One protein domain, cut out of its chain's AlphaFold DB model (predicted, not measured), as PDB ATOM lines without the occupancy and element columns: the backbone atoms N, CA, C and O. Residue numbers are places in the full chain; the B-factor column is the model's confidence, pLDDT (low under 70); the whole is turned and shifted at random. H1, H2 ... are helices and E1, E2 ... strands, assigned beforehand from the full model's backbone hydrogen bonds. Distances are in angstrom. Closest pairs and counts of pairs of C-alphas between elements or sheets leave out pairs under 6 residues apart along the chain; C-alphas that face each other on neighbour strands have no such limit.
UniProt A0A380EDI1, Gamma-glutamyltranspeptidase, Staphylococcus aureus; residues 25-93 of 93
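AT A GLANCE: This is residues 25 to 93 of the 93 residues of the protein "Gamma-glutamyltranspeptidase" of Staphylococcus aureus (UniProt A0A380EDI1). A free arm, residues 25 to 34, leads through short helix H1 into a looped stretch, residues 39 to 61, which reaches a two-stranded hairpin, E1 and E2, with the longer helix H2 folding back beside its open end. The printed part has 69 residues, with elements in the order H1, E1, E2, H2; 28 residues, under half, are in named elements, class mixed. It is only just extended, close to loose, with radius of gyration of the C-alphas 16.8 A and spans of 44 by 39 by 22 A.

HOW THE PARTS SIT: H1, residues 35 to 38, is apart from H2, residues 79 to 91. E1, residues 62 to 66, and E2, residues 69 to 74, form an antiparallel hairpin at 151 degrees; N 62 and O 74, 2.8 A apart, are within hydrogen-bond range. The closest C-alphas of E2 and H2, Val 74 and Val 86, are 6.4 A apart. H2 has 7 of 9 O i to N i+4 pairs within range; H1 is too short for one.

IN THESE COORDINATES: H1 begins at C-alpha 35 (-48.058, 35.840, -38.179) and spans 5.7 A, E1 13.4 A, E2 15.1 A. H2 spans 20.0 A to C-alpha 91 (-29.359, 36.210, -15.512).

THE WHOLE: The printed part has no cut. The H1 to E1 link is long. No printed residue is under 70 in pLDDT.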
ATOM      1  N   ILE A  25     -54.653  47.590 -45.963       96.94
ATOM      2  CA  ILE A  25     -56.088  47.820 -46.152       96.94
ATOM      3  C   ILE A  25     -56.267  49.160 -46.895       96.94
ATOM      4  O   ILE A  25     -55.867  50.202 -46.352       96.94
ATOM      5  N   PRO A  26     -56.863  49.177 -48.106       96.50
ATOM      6  CA  PRO A  26     -56.983  50.392 -48.913       96.50
ATOM      7  C   PRO A  26     -57.710  51.521 -48.174       96.50
ATOM      8  O   PRO A  26     -58.831  51.337 -47.712       96.50
ATOM      9  N   GLY A  27     -57.075  52.690 -48.069       96.62
ATOM     10  CA  GLY A  27     -57.653  53.878 -47.429       96.62
ATOM     11  C   GLY A  27     -57.536  53.944 -45.900       96.62
ATOM     12  O   GLY A  27     -57.858  54.984 -45.335       96.62
ATOM     13  N   TYR A  28     -57.038  52.897 -45.228       96.44
ATOM     14  CA  TYR A  28     -56.951  52.856 -43.756       96.44
ATOM     15  C   TYR A  28     -55.523  52.928 -43.207       96.44
ATOM     16  O   TYR A  28     -55.338  53.116 -42.009       96.44
ATOM     17  N   GLY A  29     -54.502  52.742 -44.051       94.00
ATOM     18  CA  GLY A  29     -53.100  52.758 -43.611       94.00
ATOM     19  C   GLY A  29     -52.709  51.585 -42.699       94.00
ATOM     20  O   GLY A  29     -51.665  51.629 -42.056       94.00
ATOM     21  N   VAL A  30     -53.528  50.532 -42.636       95.81
ATOM     22  CA  VAL A  30     -53.276  49.344 -41.810       95.81
ATOM     23  C   VAL A  30     -52.516  48.305 -42.625       95.81
ATOM     24  O   VAL A  30     -53.037  47.813 -43.623       95.81
ATOM     25  N   LEU A  31     -51.305  47.955 -42.192       96.38
ATOM     26  CA  LEU A  31     -50.474  46.901 -42.781       96.38
ATOM     27  C   LEU A  31     -50.784  45.548 -42.129       96.38
ATOM     28  O   LEU A  31     -50.726  45.415 -40.905       96.38
ATOM     29  N   LEU A  32     -51.114  44.540 -42.938       96.94
ATOM     30  CA  LEU A  32     -51.452  43.204 -42.453       96.94
ATOM     31  C   LEU A  32     -50.191  42.433 -42.045       96.94
ATOM     32  O   LEU A  32     -49.172  42.469 -42.740       96.94
ATOM     33  N   ASN A  33     -50.277  41.710 -40.929       95.81
ATOM     34  CA  ASN A  33     -49.174  40.917 -40.390       95.81
ATOM     35  C   ASN A  33     -48.891  39.645 -41.211       95.81
ATOM     36  O   ASN A  33     -49.694  39.225 -42.042       95.81
ATOM     37  N   THR A  34     -47.749  39.017 -40.940       95.25
ATOM     38  CA  THR A  34     -47.360  37.699 -41.470       95.25
ATOM     39  C   THR A  34     -47.420  36.590 -40.430       95.25
ATOM     40  O   THR A  34     -46.825  35.539 -40.625       95.25
ATOM     41  N   THR A  35     -48.146  36.761 -39.325       93.62
ATOM     42  CA  THR A  35     -48.058  35.840 -38.179       93.62
ATOM     43  C   THR A  35     -48.496  34.410 -38.520       93.62
ATOM     44  O   THR A  35     -48.048  33.472 -37.870       93.62
ATOM     45  N   MET A  36     -49.287  34.219 -39.584       93.50
ATOM     46  CA  MET A  36     -49.654  32.896 -40.113       93.50
ATOM     47  C   MET A  36     -48.448  31.999 -40.439       93.50
ATOM     48  O   MET A  36     -48.584  30.783 -40.366       93.50
ATOM     49  N   VAL A  37     -47.266  32.563 -40.730       91.38
ATOM     50  CA  VAL A  37     -46.030  31.779 -40.951       91.38
ATOM     51  C   VAL A  37     -45.542  31.046 -39.696       91.38
ATOM     52  O   VAL A  37     -44.627  30.239 -39.783       91.38
ATOM     53  N   GLY A  38     -46.110  31.353 -38.526       92.69
ATOM     54  CA  GLY A  38     -45.799  30.675 -37.271       92.69
ATOM     55  C   GLY A  38     -46.494  29.323 -37.094       92.69
ATOM     56  O   GLY A  38     -46.222  28.663 -36.097       92.69
ATOM     57  N   PHE A  39     -47.394  28.922 -37.996       96.12
ATOM     58  CA  PHE A  39     -47.949  27.567 -38.013       96.12
ATOM     59  C   PHE A  39     -46.989  26.571 -38.669       96.12
ATOM     60  O   PHE A  39     -46.197  26.928 -39.543       96.12
ATOM     61  N   ASP A  40     -47.124  25.305 -38.294       95.00
ATOM     62  CA  ASP A  40     -46.456  24.205 -38.971       95.00
ATOM     63  C   ASP A  40     -47.159  23.938 -40.309       95.00
ATOM     64  O   ASP A  40     -48.387  23.907 -40.392       95.00
ATOM     65  N   VAL A  41     -46.373  23.732 -41.366       90.38
ATOM     66  CA  VAL A  41     -46.890  23.390 -42.706       90.38
ATOM     67  C   VAL A  41     -47.248  21.910 -42.851       90.38
ATOM     68  O   VAL A  41     -47.785  21.510 -43.880       90.38
ATOM     69  N   VAL A  42     -46.896  21.093 -41.855       91.31
ATOM     70  CA  VAL A  42     -47.171  19.655 -41.815       91.31
ATOM     71  C   VAL A  42     -48.339  19.411 -40.867       91.31
ATOM     72  O   VAL A  42     -48.309  19.845 -39.715       91.31
ATOM     73  N   ASP A  43     -49.342  18.695 -41.360       91.56
ATOM     74  CA  ASP A  43     -50.556  18.380 -40.612       91.56
ATOM     75  C   ASP A  43     -50.305  17.366 -39.481       91.56
ATOM     76  O   ASP A  43     -49.349  16.584 -39.498       91.56
ATOM     77  N   GLY A  44     -51.206  17.352 -38.496       93.88
ATOM     78  CA  GLY A  44     -51.224  16.404 -37.379       93.88
ATOM     79  C   GLY A  44     -50.470  16.866 -36.128       93.88
ATOM     80  O   GLY A  44     -50.456  16.153 -35.124       93.88
ATOM     81  N   GLY A  45     -49.841  18.043 -36.166       95.06
ATOM     82  CA  GLY A  45     -49.133  18.641 -35.034       95.06
ATOM     83  C   GLY A  45     -49.998  19.582 -34.191       95.06
ATOM     84  O   GLY A  45     -50.964  20.182 -34.660       95.06
ATOM     85  N   ILE A  46     -49.596  19.825 -32.937       95.31
ATOM     86  CA  ILE A  46     -50.289  20.788 -32.056       95.31
ATOM     87  C   ILE A  46     -50.306  22.215 -32.619       95.31
ATOM     88  O   ILE A  46     -51.186  22.998 -32.262       95.31
ATOM     89  N   ASN A  47     -49.369  22.553 -33.509       96.31
ATOM     90  CA  ASN A  47     -49.239  23.848 -34.168       96.31
ATOM     91  C   ASN A  47     -49.584  23.769 -35.670       96.31
ATOM     92  O   ASN A  47     -49.189  24.635 -36.440       96.31
ATOM     93  N   GLU A  48     -50.362  22.766 -36.094       96.31
ATOM     94  CA  GLU A  48     -50.945  22.737 -37.442       96.31
ATOM     95  C   GLU A  48     -51.930  23.900 -37.658       96.31
ATOM     96  O   GLU A  48     -52.500  24.444 -36.696       96.31
ATOM     97  N   ILE A  49     -52.171  24.241 -38.924       96.31
ATOM     98  CA  ILE A  49     -53.114  25.283 -39.338       96.31
ATOM     99  C   ILE A  49     -54.555  24.809 -39.097       96.31
ATOM    100  O   ILE A  49     -54.965  23.758 -39.577       96.31
ATOM    101  N   ALA A  50     -55.361  25.617 -38.403       94.94
ATOM    102  CA  ALA A  50     -56.795  25.370 -38.256       94.94
ATOM    103  C   ALA A  50     -57.603  26.681 -38.174       94.94
ATOM    104  O   ALA A  50     -57.073  27.700 -37.714       94.94
ATOM    105  N   PRO A  51     -58.893  26.679 -38.572       95.69
ATOM    106  CA  PRO A  51     -59.761  27.846 -38.445       95.69
ATOM    107  C   PRO A  51     -59.804  28.381 -37.011       95.69
ATOM    108  O   PRO A  51     -59.927  27.617 -36.057       95.69
ATOM    109  N   TYR A  52     -59.711  29.706 -36.861       95.75
ATOM    110  CA  TYR A  52     -59.739  30.429 -35.577       95.75
ATOM    111  C   TYR A  52     -58.616  30.083 -34.577       95.75
ATOM    112  O   TYR A  52     -58.580  30.645 -33.479       95.75
ATOM    113  N   LYS A  53     -57.675  29.207 -34.946       95.38
ATOM    114  CA  LYS A  53     -56.496  28.886 -34.139       95.38
ATOM    115  C   LYS A  53     -55.474  30.019 -34.220       95.38
ATOM    116  O   LYS A  53     -55.427  30.767 -35.196       95.38
ATOM    117  N   ARG A  54     -54.646  30.150 -33.184       94.88
ATOM    118  CA  ARG A  54     -53.506  31.074 -33.172       94.88
ATOM    119  C   ARG A  54     -52.209  30.285 -33.364       94.88
ATOM    120  O   ARG A  54     -52.082  29.235 -32.734       94.88
ATOM    121  N   PRO A  55     -51.274  30.778 -34.189       94.88
ATOM    122  CA  PRO A  55     -49.966  30.156 -34.341       94.88
ATOM    123  C   PRO A  55     -49.149  30.314 -33.059       94.88
ATOM    124  O   PRO A  55     -49.407  31.211 -32.244       94.88
ATOM    125  N   LEU A  56     -48.125  29.477 -32.914       93.31
ATOM    126  CA  LEU A  56     -47.084  29.657 -31.910       93.31
ATOM    127  C   LEU A  56     -46.524  31.091 -31.954       93.31
ATOM    128  O   LEU A  56     -46.234  31.639 -33.019       93.31
ATOM    129  N   SER A  57     -46.337  31.692 -30.778       92.31
ATOM    130  CA  SER A  57     -45.756  33.025 -30.624       92.31
ATOM    131  C   SER A  57     -44.529  32.973 -29.723       92.31
ATOM    132  O   SER A  57     -44.589  32.441 -28.619       92.31
ATOM    133  N   ASN A  58     -43.435  33.587 -30.178       92.50
ATOM    134  CA  ASN A  58     -42.211  33.752 -29.389       92.50
ATOM    135  C   ASN A  58     -42.204  35.043 -28.553       92.50
ATOM    136  O   ASN A  58     -41.227  35.329 -27.864       92.50
ATOM    137  N   MET A  59     -43.259  35.863 -28.638       94.81
ATOM    138  CA  MET A  59     -43.358  37.095 -27.856       94.81
ATOM    139  C   MET A  59     -43.409  36.756 -26.364       94.81
ATOM    140  O   MET A  59     -44.324  36.067 -25.920       94.81
ATOM    141  N   ALA A  60     -42.449  37.270 -25.597       95.69
ATOM    142  CA  ALA A  60     -42.314  36.992 -24.169       95.69
ATOM    143  C   ALA A  60     -42.183  38.292 -23.345       95.69
ATOM    144  O   ALA A  60     -41.142  38.529 -22.724       95.69
ATOM    145  N   PRO A  61     -43.207  39.173 -23.340       96.19
ATOM    146  CA  PRO A  61     -43.213  40.322 -22.443       96.19
ATOM    147  C   PRO A  61     -43.191  39.831 -20.992       96.19
ATOM    148  O   PRO A  61     -44.075  39.095 -20.562       96.19
ATOM    149  N   THR A  62     -42.169  40.230 -20.240       96.50
ATOM    150  CA  THR A  62     -41.891  39.686 -18.908       96.50
ATOM    151  C   THR A  62     -41.927  40.785 -17.851       96.50
ATOM    152  O   THR A  62     -41.439  41.897 -18.075       96.50
ATOM    153  N   ILE A  63     -42.508  40.466 -16.693       96.12
ATOM    154  CA  ILE A  63     -42.484  41.276 -15.470       96.12
ATOM    155  C   ILE A  63     -41.834  40.425 -14.377       96.12
ATOM    156  O   ILE A  63     -42.252  39.292 -14.150       96.12
ATOM    157  N   VAL A  64     -40.827  40.971 -13.701       95.06
ATOM    158  CA  VAL A  64     -40.123  40.312 -12.596       95.06
ATOM    159  C   VAL A  64     -40.594  40.900 -11.277       95.06
ATOM    160  O   VAL A  64     -40.604  42.120 -11.091       95.06
ATOM    161  N   MET A  65     -40.948  40.011 -10.353       93.94
ATOM    162  CA  MET A  65     -41.456  40.350  -9.030       93.94
ATOM    163  C   MET A  65     -40.470  39.884  -7.957       93.94
ATOM    164  O   MET A  65     -39.976  38.761  -8.016       93.94
ATOM    165  N   TYR A  66     -40.240  40.708  -6.938       93.75
ATOM    166  CA  TYR A  66     -39.468  40.363  -5.747       93.75
ATOM    167  C   TYR A  66     -40.263  40.734  -4.497       93.75
ATOM    168  O   TYR A  66     -40.679  41.881  -4.335       93.75
ATOM    169  N   HIS A  67     -40.541  39.746  -3.640       96.06
ATOM    170  CA  HIS A  67     -41.436  39.890  -2.481       96.06
ATOM    171  C   HIS A  67     -42.752  40.625  -2.805       96.06
ATOM    172  O   HIS A  67     -43.171  41.537  -2.095       96.06
ATOM    173  N   GLY A  68     -43.387  40.249  -3.919       91.25
ATOM    174  CA  GLY A  68     -44.661  40.828  -4.359       91.25
ATOM    175  C   GLY A  68     -44.567  42.232  -4.964       91.25
ATOM    176  O   GLY A  68     -45.591  42.769  -5.375       91.25
ATOM    177  N   LYS A  69     -43.370  42.822  -5.067       90.38
ATOM    178  CA  LYS A  69     -43.150  44.127  -5.704       90.38
ATOM    179  C   LYS A  69     -42.511  43.952  -7.083       90.38
ATOM    180  O   LYS A  69     -41.570  43.167  -7.199       90.38
ATOM    181  N   PRO A  70     -42.980  44.657  -8.123       91.06
ATOM    182  CA  PRO A  70     -42.314  44.629  -9.414       91.06
ATOM    183  C   PRO A  70     -40.946  45.303  -9.309       91.06
ATOM    184  O   PRO A  70     -40.836  46.399  -8.763       91.06
ATOM    185  N   ILE A  71     -39.913  44.657  -9.841       91.62
ATOM    186  CA  ILE A  71     -38.542  45.191  -9.830       91.62
ATOM    187  C   ILE A  71     -37.987  45.445 -11.230       91.62
ATOM    188  O   ILE A  71     -37.065  46.240 -11.383       91.62
ATOM    189  N   LEU A  72     -38.544  44.794 -12.256       91.88
ATOM    190  CA  LEU A  72     -38.030  44.866 -13.619       91.88
ATOM    191  C   LEU A  72     -39.108  44.460 -14.637       91.88
ATOM    192  O   LEU A  72     -39.892  43.542 -14.397       91.88
ATOM    193  N   THR A  73     -39.114  45.102 -15.807       95.06
ATOM    194  CA  THR A  73     -39.772  44.575 -17.016       95.06
ATOM    195  C   THR A  73     -38.723  44.275 -18.070       95.06
ATOM    196  O   THR A  73     -37.869  45.125 -18.314       95.06
ATOM    197  N   VAL A  74     -38.828  43.131 -18.739       95.38
ATOM    198  CA  VAL A  74     -37.924  42.744 -19.830       95.38
ATOM    199  C   VAL A  74     -38.732  42.253 -21.025       95.38
ATOM    200  O   VAL A  74     -39.764  41.599 -20.890       95.38
ATOM    201  N   GLY A  75     -38.231  42.579 -22.207       94.62
ATOM    202  CA  GLY A  75     -38.648  42.034 -23.488       94.62
ATOM    203  C   GLY A  75     -37.484  42.158 -24.467       94.62
ATOM    204  O   GLY A  75     -36.518  42.872 -24.195       94.62
ATOM    205  N   ALA A  76     -37.570  41.477 -25.603       95.19
ATOM    206  CA  ALA A  76     -36.559  41.548 -26.651       95.19
ATOM    207  C   ALA A  76     -37.216  41.466 -28.039       95.19
ATOM    208  O   ALA A  76     -38.267  40.833 -28.173       95.19
ATOM    209  N   PRO A  77     -36.631  42.087 -29.080       92.88
ATOM    210  CA  PRO A  77     -36.930  41.750 -30.468       92.88
ATOM    211  C   PRO A  77     -36.186  40.465 -30.886       92.88
ATOM    212  O   PRO A  77     -35.265  40.033 -30.199       92.88
ATOM    213  N   GLY A  78     -36.540  39.880 -32.038       92.31
ATOM    214  CA  GLY A  78     -35.726  38.815 -32.659       92.31
ATOM    215  C   GLY A  78     -36.418  37.477 -32.942       92.31
ATOM    216  O   GLY A  78     -35.747  36.463 -33.114       92.31
ATOM    217  N   ALA A  79     -37.751  37.449 -33.030       90.88
ATOM    218  CA  ALA A  79     -38.518  36.234 -33.325       90.88
ATOM    219  C   ALA A  79     -38.151  35.074 -32.376       90.88
ATOM    220  O   ALA A  79     -38.405  35.160 -31.180       90.88
ATOM    221  N   ILE A  80     -37.546  33.998 -32.882       92.69
ATOM    222  CA  ILE A  80     -37.175  32.824 -32.079       92.69
ATOM    223  C   ILE A  80     -36.134  33.135 -30.991       92.69
ATOM    224  O   ILE A  80     -36.079  32.437 -29.983       92.69
ATOM    225  N   SER A  81     -35.330  34.193 -31.148       95.75
ATOM    226  CA  SER A  81     -34.300  34.551 -30.166       95.75
ATOM    227  C   SER A  81     -34.840  35.333 -28.968       95.75
ATOM    228  O   SER A  81     -34.086  35.569 -28.023       95.75
ATOM    229  N   ILE A  82     -36.124  35.719 -28.968       96.62
ATOM    230  CA  ILE A  82     -36.725  36.537 -27.903       96.62
ATOM    231  C   ILE A  82     -36.579  35.844 -26.549       96.62
ATOM    232  O   ILE A  82     -36.078  36.450 -25.608       96.62
ATOM    233  N   ILE A  83     -36.951  34.566 -26.459       96.44
ATOM    234  CA  ILE A  83     -36.942  33.814 -25.194       96.44
ATOM    235  C   ILE A  83     -35.517  33.717 -24.634       96.44
ATOM    236  O   ILE A  83     -35.288  34.010 -23.461       96.44
ATOM    237  N   ALA A  84     -34.546  33.366 -25.482       97.31
ATOM    238  CA  ALA A  84     -33.145  33.270 -25.081       97.31
ATOM    239  C   ALA A  84     -32.572  34.634 -24.668       97.31
ATOM    240  O   ALA A  84     -31.871  34.724 -23.664       97.31
ATOM    241  N   SER A  85     -32.904  35.700 -25.402       97.50
ATOM    242  CA  SER A  85     -32.476  37.066 -25.086       97.50
ATOM    243  C   SER A  85     -33.042  37.539 -23.749       97.50
ATOM    244  O   SER A  85     -32.300  38.061 -22.925       97.50
ATOM    245  N   VAL A  86     -34.332  37.292 -23.494       97.38
ATOM    246  CA  VAL A  86     -34.975  37.590 -22.208       97.38
ATOM    247  C   VAL A  86     -34.266  36.840 -21.080       97.38
ATOM    248  O   VAL A  86     -33.886  37.462 -20.092       97.38
ATOM    249  N   ALA A  87     -34.023  35.536 -21.235       97.38
ATOM    250  CA  ALA A  87     -33.322  34.739 -20.228       97.38
ATOM    251  C   ALA A  87     -31.896  35.252 -19.962       97.38
ATOM    252  O   ALA A  87     -31.498  35.395 -18.808       97.38
ATOM    253  N   GLN A  88     -31.147  35.585 -21.017       97.69
ATOM    254  CA  GLN A  88     -29.814  36.177 -20.900       97.69
ATOM    255  C   GLN A  88     -29.850  37.509 -20.155       97.69
ATOM    256  O   GLN A  88     -29.014  37.737 -19.288       97.69
ATOM    257  N   THR A  89     -30.815  38.383 -20.444       96.81
ATOM    258  CA  THR A  89     -30.967  39.628 -19.687       96.81
ATOM    259  C   THR A  89     -31.249  39.337 -18.218       96.81
ATOM    260  O   THR A  89     -30.572  39.900 -17.374       96.81
ATOM    261  N   LEU A  90     -32.178  38.430 -17.906       96.31
ATOM    262  CA  LEU A  90     -32.563  38.124 -16.525       96.31
ATOM    263  C   LEU A  90     -31.422  37.561 -15.665       96.31
ATOM    264  O   LEU A  90     -31.413  37.801 -14.467       96.31
ATOM    265  N   ILE A  91     -30.489  36.805 -16.249       97.06
ATOM    266  CA  ILE A  91     -29.359  36.210 -15.512       97.06
ATOM    267  C   ILE A  91     -28.214  37.219 -15.314       97.06
ATOM    268  O   ILE A  91     -27.410  37.060 -14.399       97.06
ATOM    269  N   ASN A  92     -28.128  38.242 -16.166       96.00
ATOM    270  CA  ASN A  92     -27.027  39.208 -16.177       96.00
ATOM    271  C   ASN A  92     -27.361  40.550 -15.495       96.00
ATOM    272  O   ASN A  92     -26.534  41.462 -15.549       96.00
ATOM    273  N   VAL A  93     -28.551  40.694 -14.902       90.31
ATOM    274  CA  VAL A  93     -28.998  41.905 -14.181       90.31
ATOM    275  C   VAL A  93     -29.166  41.669 -12.691       90.31
ATOM    276  O   VAL A  93     -29.422  40.513 -12.291       90.31
TER     277      VAL A  93